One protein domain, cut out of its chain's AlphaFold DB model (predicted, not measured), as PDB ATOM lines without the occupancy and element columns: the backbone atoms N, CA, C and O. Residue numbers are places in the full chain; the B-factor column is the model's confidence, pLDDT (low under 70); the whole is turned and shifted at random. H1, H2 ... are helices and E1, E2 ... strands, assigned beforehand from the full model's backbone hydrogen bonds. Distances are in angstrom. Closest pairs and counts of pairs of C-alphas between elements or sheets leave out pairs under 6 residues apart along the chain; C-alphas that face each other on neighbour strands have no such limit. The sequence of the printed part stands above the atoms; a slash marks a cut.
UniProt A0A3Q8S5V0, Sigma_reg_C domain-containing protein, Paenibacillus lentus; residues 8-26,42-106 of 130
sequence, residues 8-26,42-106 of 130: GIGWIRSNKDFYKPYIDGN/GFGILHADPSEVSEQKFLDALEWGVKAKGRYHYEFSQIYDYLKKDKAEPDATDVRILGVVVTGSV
ATOM      1  N   GLY A   8     142.355 103.752 122.176       41.69
ATOM      2  CA  GLY A   8     141.533 104.924 122.409       41.69
ATOM      3  C   GLY A   8     141.408 105.250 123.898       41.69
ATOM      4  O   GLY A   8     141.127 104.374 124.719       41.69
ATOM      5  N   ILE A   9     141.602 106.519 124.248       44.44
ATOM      6  CA  ILE A   9     141.258 107.044 125.571       44.44
ATOM      7  C   ILE A   9     139.754 107.311 125.560       44.44
ATOM      8  O   ILE A   9     139.274 108.145 124.789       44.44
ATOM      9  N   GLY A  10     139.005 106.589 126.392       42.19
ATOM     10  CA  GLY A  10     137.581 106.847 126.602       42.19
ATOM     11  C   GLY A  10     137.396 107.951 127.637       42.19
ATOM     12  O   GLY A  10     137.883 107.819 128.757       42.19
ATOM     13  N   TRP A  11     136.700 109.031 127.276       49.22
ATOM     14  CA  TRP A  11     136.306 110.067 128.234       49.22
ATOM     15  C   TRP A  11     134.922 109.784 128.788       49.22
ATOM     16  O   TRP A  11     133.971 109.584 128.021       49.22
ATOM     17  N   ILE A  12     134.798 109.830 130.113       46.47
ATOM     18  CA  ILE A  12     133.538 109.540 130.792       46.47
ATOM     19  C   ILE A  12     133.040 110.704 131.605       46.47
ATOM     20  O   ILE A  12     133.793 111.385 132.303       46.47
ATOM     21  N   ARG A  13     131.718 110.880 131.535       49.84
ATOM     22  CA  ARG A  13     130.978 111.766 132.417       49.84
ATOM     23  C   ARG A  13     129.711 111.100 132.941       49.84
ATOM     24  O   ARG A  13     128.971 110.471 132.193       49.84
ATOM     25  N   SER A  14     129.460 111.306 134.231       45.50
ATOM     26  CA  SER A  14     128.492 110.550 135.037       45.50
ATOM     27  C   SER A  14     127.034 111.035 134.971       45.50
ATOM     28  O   SER A  14     126.154 110.422 135.565       45.50
ATOM     29  N   ASN A  15     126.717 112.127 134.263       50.38
ATOM     30  CA  ASN A  15     125.356 112.675 134.307       50.38
ATOM     31  C   ASN A  15     124.775 112.977 132.917       50.38
ATOM     32  O   ASN A  15     125.091 113.995 132.296       50.38
ATOM     33  N   LYS A  16     123.895 112.086 132.438       50.59
ATOM     34  CA  LYS A  16     123.134 112.256 131.188       50.59
ATOM     35  C   LYS A  16     122.167 113.441 131.252       50.59
ATOM     36  O   LYS A  16     122.002 114.110 130.230       50.59
ATOM     37  N   ASP A  17     121.590 113.727 132.418       57.16
ATOM     38  CA  ASP A  17     120.599 114.795 132.592       57.16
ATOM     39  C   ASP A  17     121.212 116.186 132.472       57.16
ATOM     40  O   ASP A  17     120.551 117.105 132.006       57.16
ATOM     41  N   PHE A  18     122.503 116.323 132.772       56.31
ATOM     42  CA  PHE A  18     123.219 117.587 132.617       56.31
ATOM     43  C   PHE A  18     123.225 118.108 131.169       56.31
ATOM     44  O   PHE A  18     123.291 119.309 130.931       56.31
ATOM     45  N   TYR A  19     123.173 117.209 130.183       56.34
ATOM     46  CA  TYR A  19     123.163 117.580 128.765       56.34
ATOM     47  C   TYR A  19     121.759 117.782 128.199       56.34
ATOM     48  O   TYR A  19     121.622 118.100 127.016       56.34
ATOM     49  N   LYS A  20     120.716 117.553 129.002       62.50
ATOM     50  CA  LYS A  20     119.356 117.852 128.573       62.50
ATOM     51  C   LYS A  20     119.186 119.375 128.549       62.50
ATOM     52  O   LYS A  20     119.660 120.044 129.467       62.50
ATOM     53  N   PRO A  21     118.529 119.930 127.518       68.38
ATOM     54  CA  PRO A  21     118.117 121.325 127.547       68.38
ATOM     55  C   PRO A  21     117.314 121.600 128.822       68.38
ATOM     56  O   PRO A  21     116.469 120.787 129.202       68.38
ATOM     57  N   TYR A  22     117.579 122.727 129.473       74.38
ATOM     58  CA  TYR A  22     116.861 123.151 130.674       74.38
ATOM     59  C   TYR A  22     116.351 124.581 130.501       74.38
ATOM     60  O   TYR A  22     116.868 125.335 129.679       74.38
ATOM     61  N   ILE A  23     115.319 124.948 131.259       82.81
ATOM     62  CA  ILE A  23     114.822 126.324 131.290       82.81
ATOM     63  C   ILE A  23     115.645 127.100 132.316       82.81
ATOM     64  O   ILE A  23     115.736 126.690 133.474       82.81
ATOM     65  N   ASP A  24     116.287 128.179 131.882       77.94
ATOM     66  CA  ASP A  24     117.072 129.040 132.758       77.94
ATOM     67  C   ASP A  24     116.179 129.906 133.668       77.94
ATOM     68  O   ASP A  24     114.955 129.955 133.529       77.94
ATOM     69  N   GLY A  25     116.795 130.614 134.619       75.56
ATOM     70  CA  GLY A  25     116.081 131.506 135.543       75.56
ATOM     71  C   GLY A  25     115.357 132.682 134.872       75.56
ATOM     72  O   GLY A  25     114.615 133.391 135.548       75.56
ATOM     73  N   ASN A  26     115.542 132.870 133.561       83.12
ATOM     74  CA  ASN A  26     114.914 133.906 132.749       83.12
ATOM     75  C   ASN A  26     113.828 133.331 131.818       83.12
ATOM     76  O   ASN A  26     113.257 134.073 131.019       83.12
ATOM     77  N   GLY A  42     139.614 109.876 131.916       65.06
ATOM     78  CA  GLY A  42     139.782 108.865 130.886       65.06
ATOM     79  C   GLY A  42     141.144 108.198 130.978       65.06
ATOM     80  O   GLY A  42     142.105 108.784 131.471       65.06
ATOM     81  N   PHE A  43     141.212 106.960 130.511       70.56
ATOM     82  CA  PHE A  43     142.444 106.194 130.363       70.56
ATOM     83  C   PHE A  43     142.323 105.303 129.121       70.56
ATOM     84  O   PHE A  43     141.225 105.080 128.606       70.56
ATOM     85  N   GLY A  44     143.461 104.842 128.603       66.50
ATOM     86  CA  GLY A  44     143.488 103.966 127.433       66.50
ATOM     87  C   GLY A  44     142.971 102.569 127.771       66.50
ATOM     88  O   GLY A  44     143.423 101.965 128.744       66.50
ATOM     89  N   ILE A  45     142.057 102.043 126.955       65.12
ATOM     90  CA  ILE A  45     141.557 100.667 127.087       65.12
ATOM     91  C   ILE A  45     142.359  99.771 126.141       65.12
ATOM     92  O   ILE A  45     142.218  99.862 124.923       65.12
ATOM     93  N   LEU A  46     143.228  98.920 126.695       56.69
ATOM     94  CA  LEU A  46     144.048  97.976 125.924       56.69
ATOM     95  C   LEU A  46     143.182  97.110 124.992       56.69
ATOM     96  O   LEU A  46     142.200  96.516 125.423       56.69
ATOM     97  N   HIS A  47     143.599  97.013 123.725       54.25
ATOM     98  CA  HIS A  47     143.024  96.125 122.701       54.25
ATOM     99  C   HIS A  47     141.560  96.377 122.305       54.25
ATOM    100  O   HIS A  47     140.918  95.478 121.767       54.25
ATOM    101  N   ALA A  48     141.029  97.581 122.515       54.75
ATOM    102  CA  ALA A  48     139.734  97.941 121.948       54.75
ATOM    103  C   ALA A  48     139.906  98.494 120.525       54.75
ATOM    104  O   ALA A  48     140.567  99.516 120.329       54.75
ATOM    105  N   ASP A  49     139.275  97.842 119.543       61.50
ATOM    106  CA  ASP A  49     138.874  98.534 118.319       61.50
ATOM    107  C   ASP A  49     138.030  99.759 118.742       61.50
ATOM    108  O   ASP A  49     137.134  99.608 119.582       61.50
ATOM    109  N   PRO A  50     138.304 100.976 118.230       60.00
ATOM    110  CA  PRO A  50     137.529 102.172 118.560       60.00
ATOM    111  C   PRO A  50     136.012 102.007 118.374       60.00
ATOM    112  O   PRO A  50     135.240 102.635 119.099       60.00
ATOM    113  N   SER A  51     135.583 101.151 117.442       62.59
ATOM    114  CA  SER A  51     134.175 100.821 117.191       62.59
ATOM    115  C   SER A  51     133.545  99.908 118.252       62.59
ATOM    116  O   SER A  51     132.323  99.831 118.351       62.59
ATOM    117  N   GLU A  52     134.357  99.260 119.088       69.44
ATOM    118  CA  GLU A  52     133.913  98.350 120.146       69.44
ATOM    119  C   GLU A  52     133.962  98.967 121.554       69.44
ATOM    120  O   GLU A  52     133.752  98.266 122.552       69.44
ATOM    121  N   VAL A  53     134.277 100.260 121.670       72.19
ATOM    122  CA  VAL A  53     134.284 100.958 122.959       72.19
ATOM    123  C   VAL A  53     132.847 101.067 123.476       72.19
ATOM    124  O   VAL A  53     131.983 101.658 122.836       72.19
ATOM    125  N   SER A  54     132.602 100.505 124.656       81.19
ATOM    126  CA  SER A  54     131.312 100.552 125.352       81.19
ATOM    127  C   SER A  54     131.508 100.924 126.816       81.19
ATOM    128  O   SER A  54     132.607 100.791 127.361       81.19
ATOM    129  N   GLU A  55     130.435 101.376 127.464       84.56
ATOM    130  CA  GLU A  55     130.439 101.716 128.886       84.56
ATOM    131  C   GLU A  55     130.903 100.538 129.746       84.56
ATOM    132  O   GLU A  55     131.707 100.726 130.658       84.56
ATOM    133  N   GLN A  56     130.476  99.318 129.405       87.06
ATOM    134  CA  GLN A  56     130.887  98.118 130.129       87.06
ATOM    135  C   GLN A  56     132.384  97.839 129.968       87.06
ATOM    136  O   GLN A  56     133.069  97.668 130.967       87.06
ATOM    137  N   LYS A  57     132.927  97.884 128.741       83.62
ATOM    138  CA  LYS A  57     134.373  97.678 128.531       83.62
ATOM    139  C   LYS A  57     135.219  98.706 129.283       83.62
ATOM    140  O   LYS A  57     136.319  98.387 129.731       83.62
ATOM    141  N   PHE A  58     134.726  99.935 129.426       85.19
ATOM    142  CA  PHE A  58     135.399 100.911 130.275       85.19
ATOM    143  C   PHE A  58     135.372 100.501 131.748       85.19
ATOM    144  O   PHE A  58     136.409 100.567 132.407       85.19
ATOM    145  N   LEU A  59     134.210 100.094 132.268       89.06
ATOM    146  CA  LEU A  59     134.080  99.662 133.659       89.06
ATOM    147  C   LEU A  59     134.955  98.445 133.958       89.06
ATOM    148  O   LEU A  59     135.630  98.440 134.982       89.06
ATOM    149  N   ASP A  60     135.029  97.483 133.041       88.81
ATOM    150  CA  ASP A  60     135.895  96.307 133.173       88.81
ATOM    151  C   ASP A  60     137.374  96.719 133.274       88.81
ATOM    152  O   ASP A  60     138.122  96.237 134.128       88.81
ATOM    153  N   ALA A  61     137.806  97.666 132.434       86.00
ATOM    154  CA  ALA A  61     139.172  98.178 132.453       86.00
ATOM    155  C   ALA A  61     139.470  99.020 133.710       86.00
ATOM    156  O   ALA A  61     140.572  98.940 134.260       86.00
ATOM    157  N   LEU A  62     138.490  99.787 134.196       88.69
ATOM    158  CA  LEU A  62     138.573 100.534 135.451       88.69
ATOM    159  C   LEU A  62     138.711  99.581 136.641       88.69
ATOM    160  O   LEU A  62     139.601  99.757 137.473       88.69
ATOM    161  N   GLU A  63     137.865  98.554 136.706       91.56
ATOM    162  CA  GLU A  63     137.886  97.553 137.769       91.56
ATOM    163  C   GLU A  63     139.217  96.792 137.777       91.56
ATOM    164  O   GLU A  63     139.825  96.600 138.835       91.56
ATOM    165  N   TRP A  64     139.724  96.421 136.597       89.19
ATOM    166  CA  TRP A  64     141.053  95.834 136.470       89.19
ATOM    167  C   TRP A  64     142.142  96.770 137.010       89.19
ATOM    168  O   TRP A  64     142.992  96.329 137.785       89.19
ATOM    169  N   GLY A  65     142.095  98.061 136.667       86.69
ATOM    170  CA  GLY A  65     143.044  99.067 137.153       86.69
ATOM    171  C   GLY A  65     143.048  99.213 138.679       86.69
ATOM    172  O   GLY A  65     144.119  99.282 139.290       86.69
ATOM    173  N   VAL A  66     141.868  99.171 139.309       91.31
ATOM    174  CA  VAL A  66     141.719  99.147 140.775       91.31
ATOM    175  C   VAL A  66     142.306  97.856 141.364       91.31
ATOM    176  O   VAL A  66     143.089  97.897 142.312       91.31
ATOM    177  N   LYS A  67     142.001  96.688 140.787       92.25
ATOM    178  CA  LYS A  67     142.486  95.388 141.292       92.25
ATOM    179  C   LYS A  67     143.995  95.201 141.129       92.25
ATOM    180  O   LYS A  67     144.630  94.603 141.997       92.25
ATOM    181  N   ALA A  68     144.574  95.717 140.046       88.56
ATOM    182  CA  ALA A  68     145.987  95.555 139.719       88.56
ATOM    183  C   ALA A  68     146.928  96.271 140.701       88.56
ATOM    184  O   ALA A  68     148.102  95.916 140.778       88.56
ATOM    185  N   LYS A  69     146.437  97.279 141.445       86.38
ATOM    186  CA  LYS A  69     147.219  98.051 142.433       86.38
ATOM    187  C   LYS A  69     148.560  98.571 141.892       86.38
ATOM    188  O   LYS A  69     149.564  98.611 142.601       86.38
ATOM    189  N   GLY A  70     148.575  98.953 140.615       84.00
ATOM    190  CA  GLY A  70     149.759  99.457 139.924       84.00
ATOM    191  C   GLY A  70     150.076 100.923 140.238       84.00
ATOM    192  O   GLY A  70     149.482 101.544 141.117       84.00
ATOM    193  N   ARG A  71     150.995 101.508 139.457       82.75
ATOM    194  CA  ARG A  71     151.468 102.898 139.622       82.75
ATOM    195  C   ARG A  71     150.346 103.950 139.653       82.75
ATOM    196  O   ARG A  71     150.517 104.952 140.329       82.75
ATOM    197  N   TYR A  72     149.236 103.705 138.955       83.38
ATOM    198  CA  TYR A  72     148.093 104.625 138.851       83.38
ATOM    199  C   TYR A  72     146.870 104.171 139.666       83.38
ATOM    200  O   TYR A  72     145.728 104.503 139.352       83.38
ATOM    201  N   HIS A  73     147.079 103.324 140.680       85.88
ATOM    202  CA  HIS A  73     145.992 102.767 141.488       85.88
ATOM    203  C   HIS A  73     145.130 103.848 142.148       85.88
ATOM    204  O   HIS A  73     143.915 103.682 142.251       85.88
ATOM    205  N   TYR A  74     145.747 104.942 142.596       84.69
ATOM    206  CA  TYR A  74     145.033 106.047 143.230       84.69
ATOM    207  C   TYR A  74     144.025 106.678 142.265       84.69
ATOM    208  O   TYR A  74     142.861 106.840 142.613       84.69
ATOM    209  N   GLU A  75     144.443 106.948 141.033       84.31
ATOM    210  CA  GLU A  75     143.622 107.545 139.986       84.31
ATOM    211  C   GLU A  75     142.479 106.613 139.570       84.31
ATOM    212  O   GLU A  75     141.331 107.050 139.485       84.31
ATOM    213  N   PHE A  76     142.760 105.317 139.385       89.19
ATOM    214  CA  PHE A  76     141.711 104.324 139.133       89.19
ATOM    215  C   PHE A  76     140.705 104.261 140.291       89.19
ATOM    216  O   PHE A  76     139.498 104.261 140.055       89.19
ATOM    217  N   SER A  77     141.183 104.277 141.539       90.06
ATOM    218  CA  SER A  77     140.313 104.236 142.724       90.06
ATOM    219  C   SER A  77     139.431 105.478 142.817       90.06
ATOM    220  O   SER A  77     138.232 105.361 143.042       90.06
ATOM    221  N   GLN A  78     139.987 106.667 142.560       87.81
ATOM    222  CA  GLN A  78     139.222 107.912 142.552       87.81
ATOM    223  C   GLN A  78     138.093 107.903 141.519       87.81
ATOM    224  O   GLN A  78     136.981 108.332 141.826       87.81
ATOM    225  N   ILE A  79     138.362 107.425 140.299       87.44
ATOM    226  CA  ILE A  79     137.338 107.332 139.250       87.44
ATOM    227  C   ILE A  79     136.259 106.325 139.659       87.44
ATOM    228  O   ILE A  79     135.071 106.621 139.541       87.44
ATOM    229  N   TYR A  80     136.656 105.159 140.172       89.44
ATOM    230  CA  TYR A  80     135.731 104.115 140.611       89.44
ATOM    231  C   TYR A  80     134.824 104.582 141.757       89.44
ATOM    232  O   TYR A  80     133.603 104.439 141.677       89.44
ATOM    233  N   ASP A  81     135.396 105.208 142.785       88.75
ATOM    234  CA  ASP A  81     134.650 105.729 143.933       88.75
ATOM    235  C   ASP A  81     133.711 106.874 143.536       88.75
ATOM    236  O   ASP A  81     132.578 106.950 144.013       88.75
ATOM    237  N   TYR A  82     134.144 107.733 142.610       86.25
ATOM    238  CA  TYR A  82     133.296 108.788 142.066       86.25
ATOM    239  C   TYR A  82     132.076 108.231 141.320       86.25
ATOM    240  O   TYR A  82     130.973 108.764 141.458       86.25
ATOM    241  N   LEU A  83     132.265 107.171 140.527       87.31
ATOM    242  CA  LEU A  83     131.187 106.554 139.756       87.31
ATOM    243  C   LEU A  83     130.203 105.797 140.651       87.31
ATOM    244  O   LEU A  83     128.996 105.959 140.486       87.31
ATOM    245  N   LYS A  84     130.699 105.018 141.623       88.69
ATOM    246  CA  LYS A  84     129.831 104.202 142.483       88.69
ATOM    247  C   LYS A  84     128.996 105.046 143.453       88.69
ATOM    248  O   LYS A  84     127.868 104.669 143.762       88.69
ATOM    249  N   LYS A  85     129.509 106.198 143.912       85.38
ATOM    250  CA  LYS A  85     128.878 107.036 144.952       85.38
ATOM    251  C   LYS A  85     128.526 106.195 146.191       85.38
ATOM    252  O   LYS A  85     129.426 105.650 146.821       85.38
ATOM    253  N   ASP A  86     127.236 106.056 146.499       88.88
ATOM    254  CA  ASP A  86     126.715 105.275 147.628       88.88
ATOM    255  C   ASP A  86     126.431 103.800 147.274       88.88
ATOM    256  O   ASP A  86     125.996 103.025 148.127       88.88
ATOM    257  N   LYS A  87     126.649 103.392 146.016       91.25
ATOM    258  CA  LYS A  87     126.477 102.006 145.561       91.25
ATOM    259  C   LYS A  87     127.685 101.148 145.931       91.25
ATOM    260  O   LYS A  87     128.793 101.642 146.136       91.25
ATOM    261  N   ALA A  88     127.463  99.833 145.969       91.69
ATOM    262  CA  ALA A  88     128.532  98.859 146.180       91.69
ATOM    263  C   ALA A  88     129.578  98.906 145.051       91.69
ATOM    264  O   ALA A  88     130.777  98.851 145.319       91.69
ATOM    265  N   GLU A  89     129.116  99.069 143.811       92.94
ATOM    266  CA  GLU A  89     129.930  99.135 142.600       92.94
ATOM    267  C   GLU A  89     129.261 100.044 141.550       92.94
ATOM    268  O   GLU A  89     128.040 100.247 141.611       92.94
ATOM    269  N   PRO A  90     130.034 100.642 140.626       91.31
ATOM    270  CA  PRO A  90     129.483 101.388 139.506       91.31
ATOM    271  C   PRO A  90     128.920 100.439 138.445       91.31
ATOM    272  O   PRO A  90     129.425  99.336 138.247       91.31
ATOM    273  N   ASP A  91     127.917 100.904 137.711       91.50
ATOM    274  CA  ASP A  91     127.305 100.170 136.605       91.50
ATOM    275  C   ASP A  91     127.282 101.007 135.318       91.50
ATOM    276  O   ASP A  91     127.567 102.209 135.312       91.50
ATOM    277  N   ALA A  92     126.962 100.371 134.187       87.69
ATOM    278  CA  ALA A  92     127.021 101.010 132.871       87.69
ATOM    279  C   ALA A  92     126.125 102.259 132.746       87.69
ATOM    280  O   ALA A  92     126.356 103.096 131.873       87.69
ATOM    281  N   THR A  93     125.112 102.423 133.604       85.75
ATOM    282  CA  THR A  93     124.247 103.610 133.602       85.75
ATOM    283  C   THR A  93     124.907 104.832 134.243       85.75
ATOM    284  O   THR A  93     124.528 105.958 133.904       85.75
ATOM    285  N   ASP A  94     125.941 104.634 135.069       84.00
ATOM    286  CA  ASP A  94     126.760 105.706 135.653       84.00
ATOM    287  C   ASP A  94     127.753 106.303 134.660       84.00
ATOM    288  O   ASP A  94     128.430 107.289 134.961       84.00
ATOM    289  N   VAL A  95     127.864 105.695 133.481       82.94
ATOM    290  CA  VAL A  95     128.839 106.043 132.464       82.94
ATOM    291  C   VAL A  95     128.132 106.591 131.228       82.94
ATOM    292  O   VAL A  95     127.095 106.109 130.769       82.94
ATOM    293  N   ARG A  96     128.725 107.634 130.654       76.56
ATOM    294  CA  ARG A  96     128.429 108.082 129.298       76.56
ATOM    295  C   ARG A  96     129.738 108.365 128.589       76.56
ATOM    296  O   ARG A  96     130.486 109.244 129.020       76.56
ATOM    297  N   ILE A  97     129.974 107.662 127.487       73.94
ATOM    298  CA  ILE A  97     131.102 107.946 126.603       73.94
ATOM    299  C   ILE A  97     130.769 109.198 125.792       73.94
ATOM    300  O   ILE A  97     129.762 109.253 125.081       73.94
ATOM    301  N   LEU A  98     131.596 110.232 125.935       72.62
ATOM    302  CA  LEU A  98     131.435 111.489 125.194       72.62
ATOM    303  C   LEU A  98     132.209 111.484 123.874       72.62
ATOM    304  O   LEU A  98     131.828 112.164 122.925       72.62
ATOM    305  N   GLY A  99     133.282 110.706 123.823       67.25
ATOM    306  CA  GLY A  99     134.149 110.564 122.671       67.25
ATOM    307  C   GLY A  99     135.341 109.681 123.007       67.25
ATOM    308  O   GLY A  99     135.630 109.412 124.177       67.25
ATOM    309  N   VAL A 100     136.024 109.243 121.958       68.44
ATOM    310  CA  VAL A 100     137.250 108.456 122.043       68.44
ATOM    311  C   VAL A 100     138.369 109.298 121.450       68.44
ATOM    312  O   VAL A 100     138.215 109.851 120.363       68.44
ATOM    313  N   VAL A 101     139.487 109.416 122.160       68.19
ATOM    314  CA  VAL A 101     140.700 110.025 121.604       68.19
ATOM    315  C   VAL A 101     141.586 108.915 121.082       68.19
ATOM    316  O   VAL A 101     142.049 108.077 121.850       68.19
ATOM    317  N   VAL A 102     141.811 108.925 119.774       67.38
ATOM    318  CA  VAL A 102     142.705 107.988 119.097       67.38
ATOM    319  C   VAL A 102     144.056 108.665 118.895       67.38
ATOM    320  O   VAL A 102     144.122 109.817 118.469       67.38
ATOM    321  N   THR A 103     145.133 107.949 119.211       65.00
ATOM    322  CA  THR A 103     146.508 108.421 118.999       65.00
ATOM    323  C   THR A 103     147.251 107.432 118.113       65.00
ATOM    324  O   THR A 103     147.128 106.220 118.283       65.00
ATOM    325  N   GLY A 104     148.000 107.947 117.145       65.38
ATOM    326  CA  GLY A 104     148.666 107.129 116.139       65.38
ATOM    327  C   GLY A 104     149.477 107.973 115.166       65.38
ATOM    328  O   GLY A 104     149.626 109.184 115.345       65.38
ATOM    329  N   SER A 105     150.016 107.322 114.142       67.25
ATOM    330  CA  SER A 105     150.703 107.993 113.043       67.25
ATOM    331  C   SER A 105     149.714 108.665 112.084       67.25
ATOM    332  O   SER A 105     148.522 108.361 112.064       67.25
ATOM    333  N   VAL A 106     150.220 109.560 111.229       69.25
ATOM    334  CA  VAL A 106     149.421 110.173 110.152       69.25
ATOM    335  C   VAL A 106     148.806 109.101 109.244       69.25
ATOM    336  O   VAL A 106     147.639 109.213 108.880       69.25
TER     337      VAL A 106
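This is residues 8 to 26 and 42 to 106 of the 130 residues of the protein "Sigma_reg_C domain-containing protein" of Paenibacillus lentus (UniProt A0A3Q8S5V0). A small sheet of three strands, E2, E1 and E3, has helix H1 running across one face, and H2 folds back from H1 as the second half of a helical hairpin, its residues 75 to 83 just grazing the sheet. Residues 17 to 26 stick out from this body as a long free tail ending at a cut. The printed part has 84 residues, with three named strands and two named helices in the order E1, E2, H1, H2, E3; the sheet order is E2, E1, E3, all antiparallel. The class is mixed, helices and strands, though under half of the residues are in named elements. The whole is only just loose, close to compact, with a radius of gyration of the C-alphas of 14.7 A, and flat, spanning 48 by 40 by 19 A.

E1 is residues 8 to 12, from C-alpha 8 at (141.533, 104.924, 122.409), 12.5 A long. E2 is residues 42 to 44, 7.0 A. H1 is residues 55 to 68, beginning at C-alpha 55 at (130.439, 101.716, 128.886), 19.9 A. H2 is residues 73 to 84, 16.3 A. E3 is residues 97 to 103, 17.2 A, ending at C-alpha 103 at (146.508, 108.421, 118.999).

E1 is the inner strand. It is antiparallel to E3 at 155 degrees, with N 9 and O 101 at 2.9 A and N 101 and O 9 at 2.9 A, within hydrogen-bond range. E2 is antiparallel to E1 at 159 degrees, with N 10 and O 43 within hydrogen-bond range at 3.5 A. H1 is on the sheet at a height of 10.8 A, two layers with a helix on one face. It lies over E2 and E1, and only just not over E3, on which 2 of its 14 C-alphas fall; it runs across the strands, at 80 degrees to E1 on the local plane. The closest C-alphas of E1 and H1, Gly 10 and Phe 58, are 7.3 A apart. H1 touches H2 with residues 62 to 66 alone, the closest C-alphas being Val 66 and Phe 76 at 5.4 A; this hairpin has a steep tilt of 44 degrees, opposite ways. E2, H1, H2 and E3 form a split strand-helix-strand unit, two strands running the same way with E1 between them, and its crossover is right-handed. In H1 and H2 every O i to N i+4 pair is within hydrogen-bond range.

The C-alphas farthest apart, Asn 26 and Ala 68, are 49.8 A apart. Residues 27 to 41 are not printed, and C-alphas 26 and 42 are 35.3 A apart across the cut. The link from H2 to E3 is long, with 12 residues. The mean pLDDT of the printed part is 75.1; residues 8 to 21, 42, 44 to 52 and 99 to 106 are under 70.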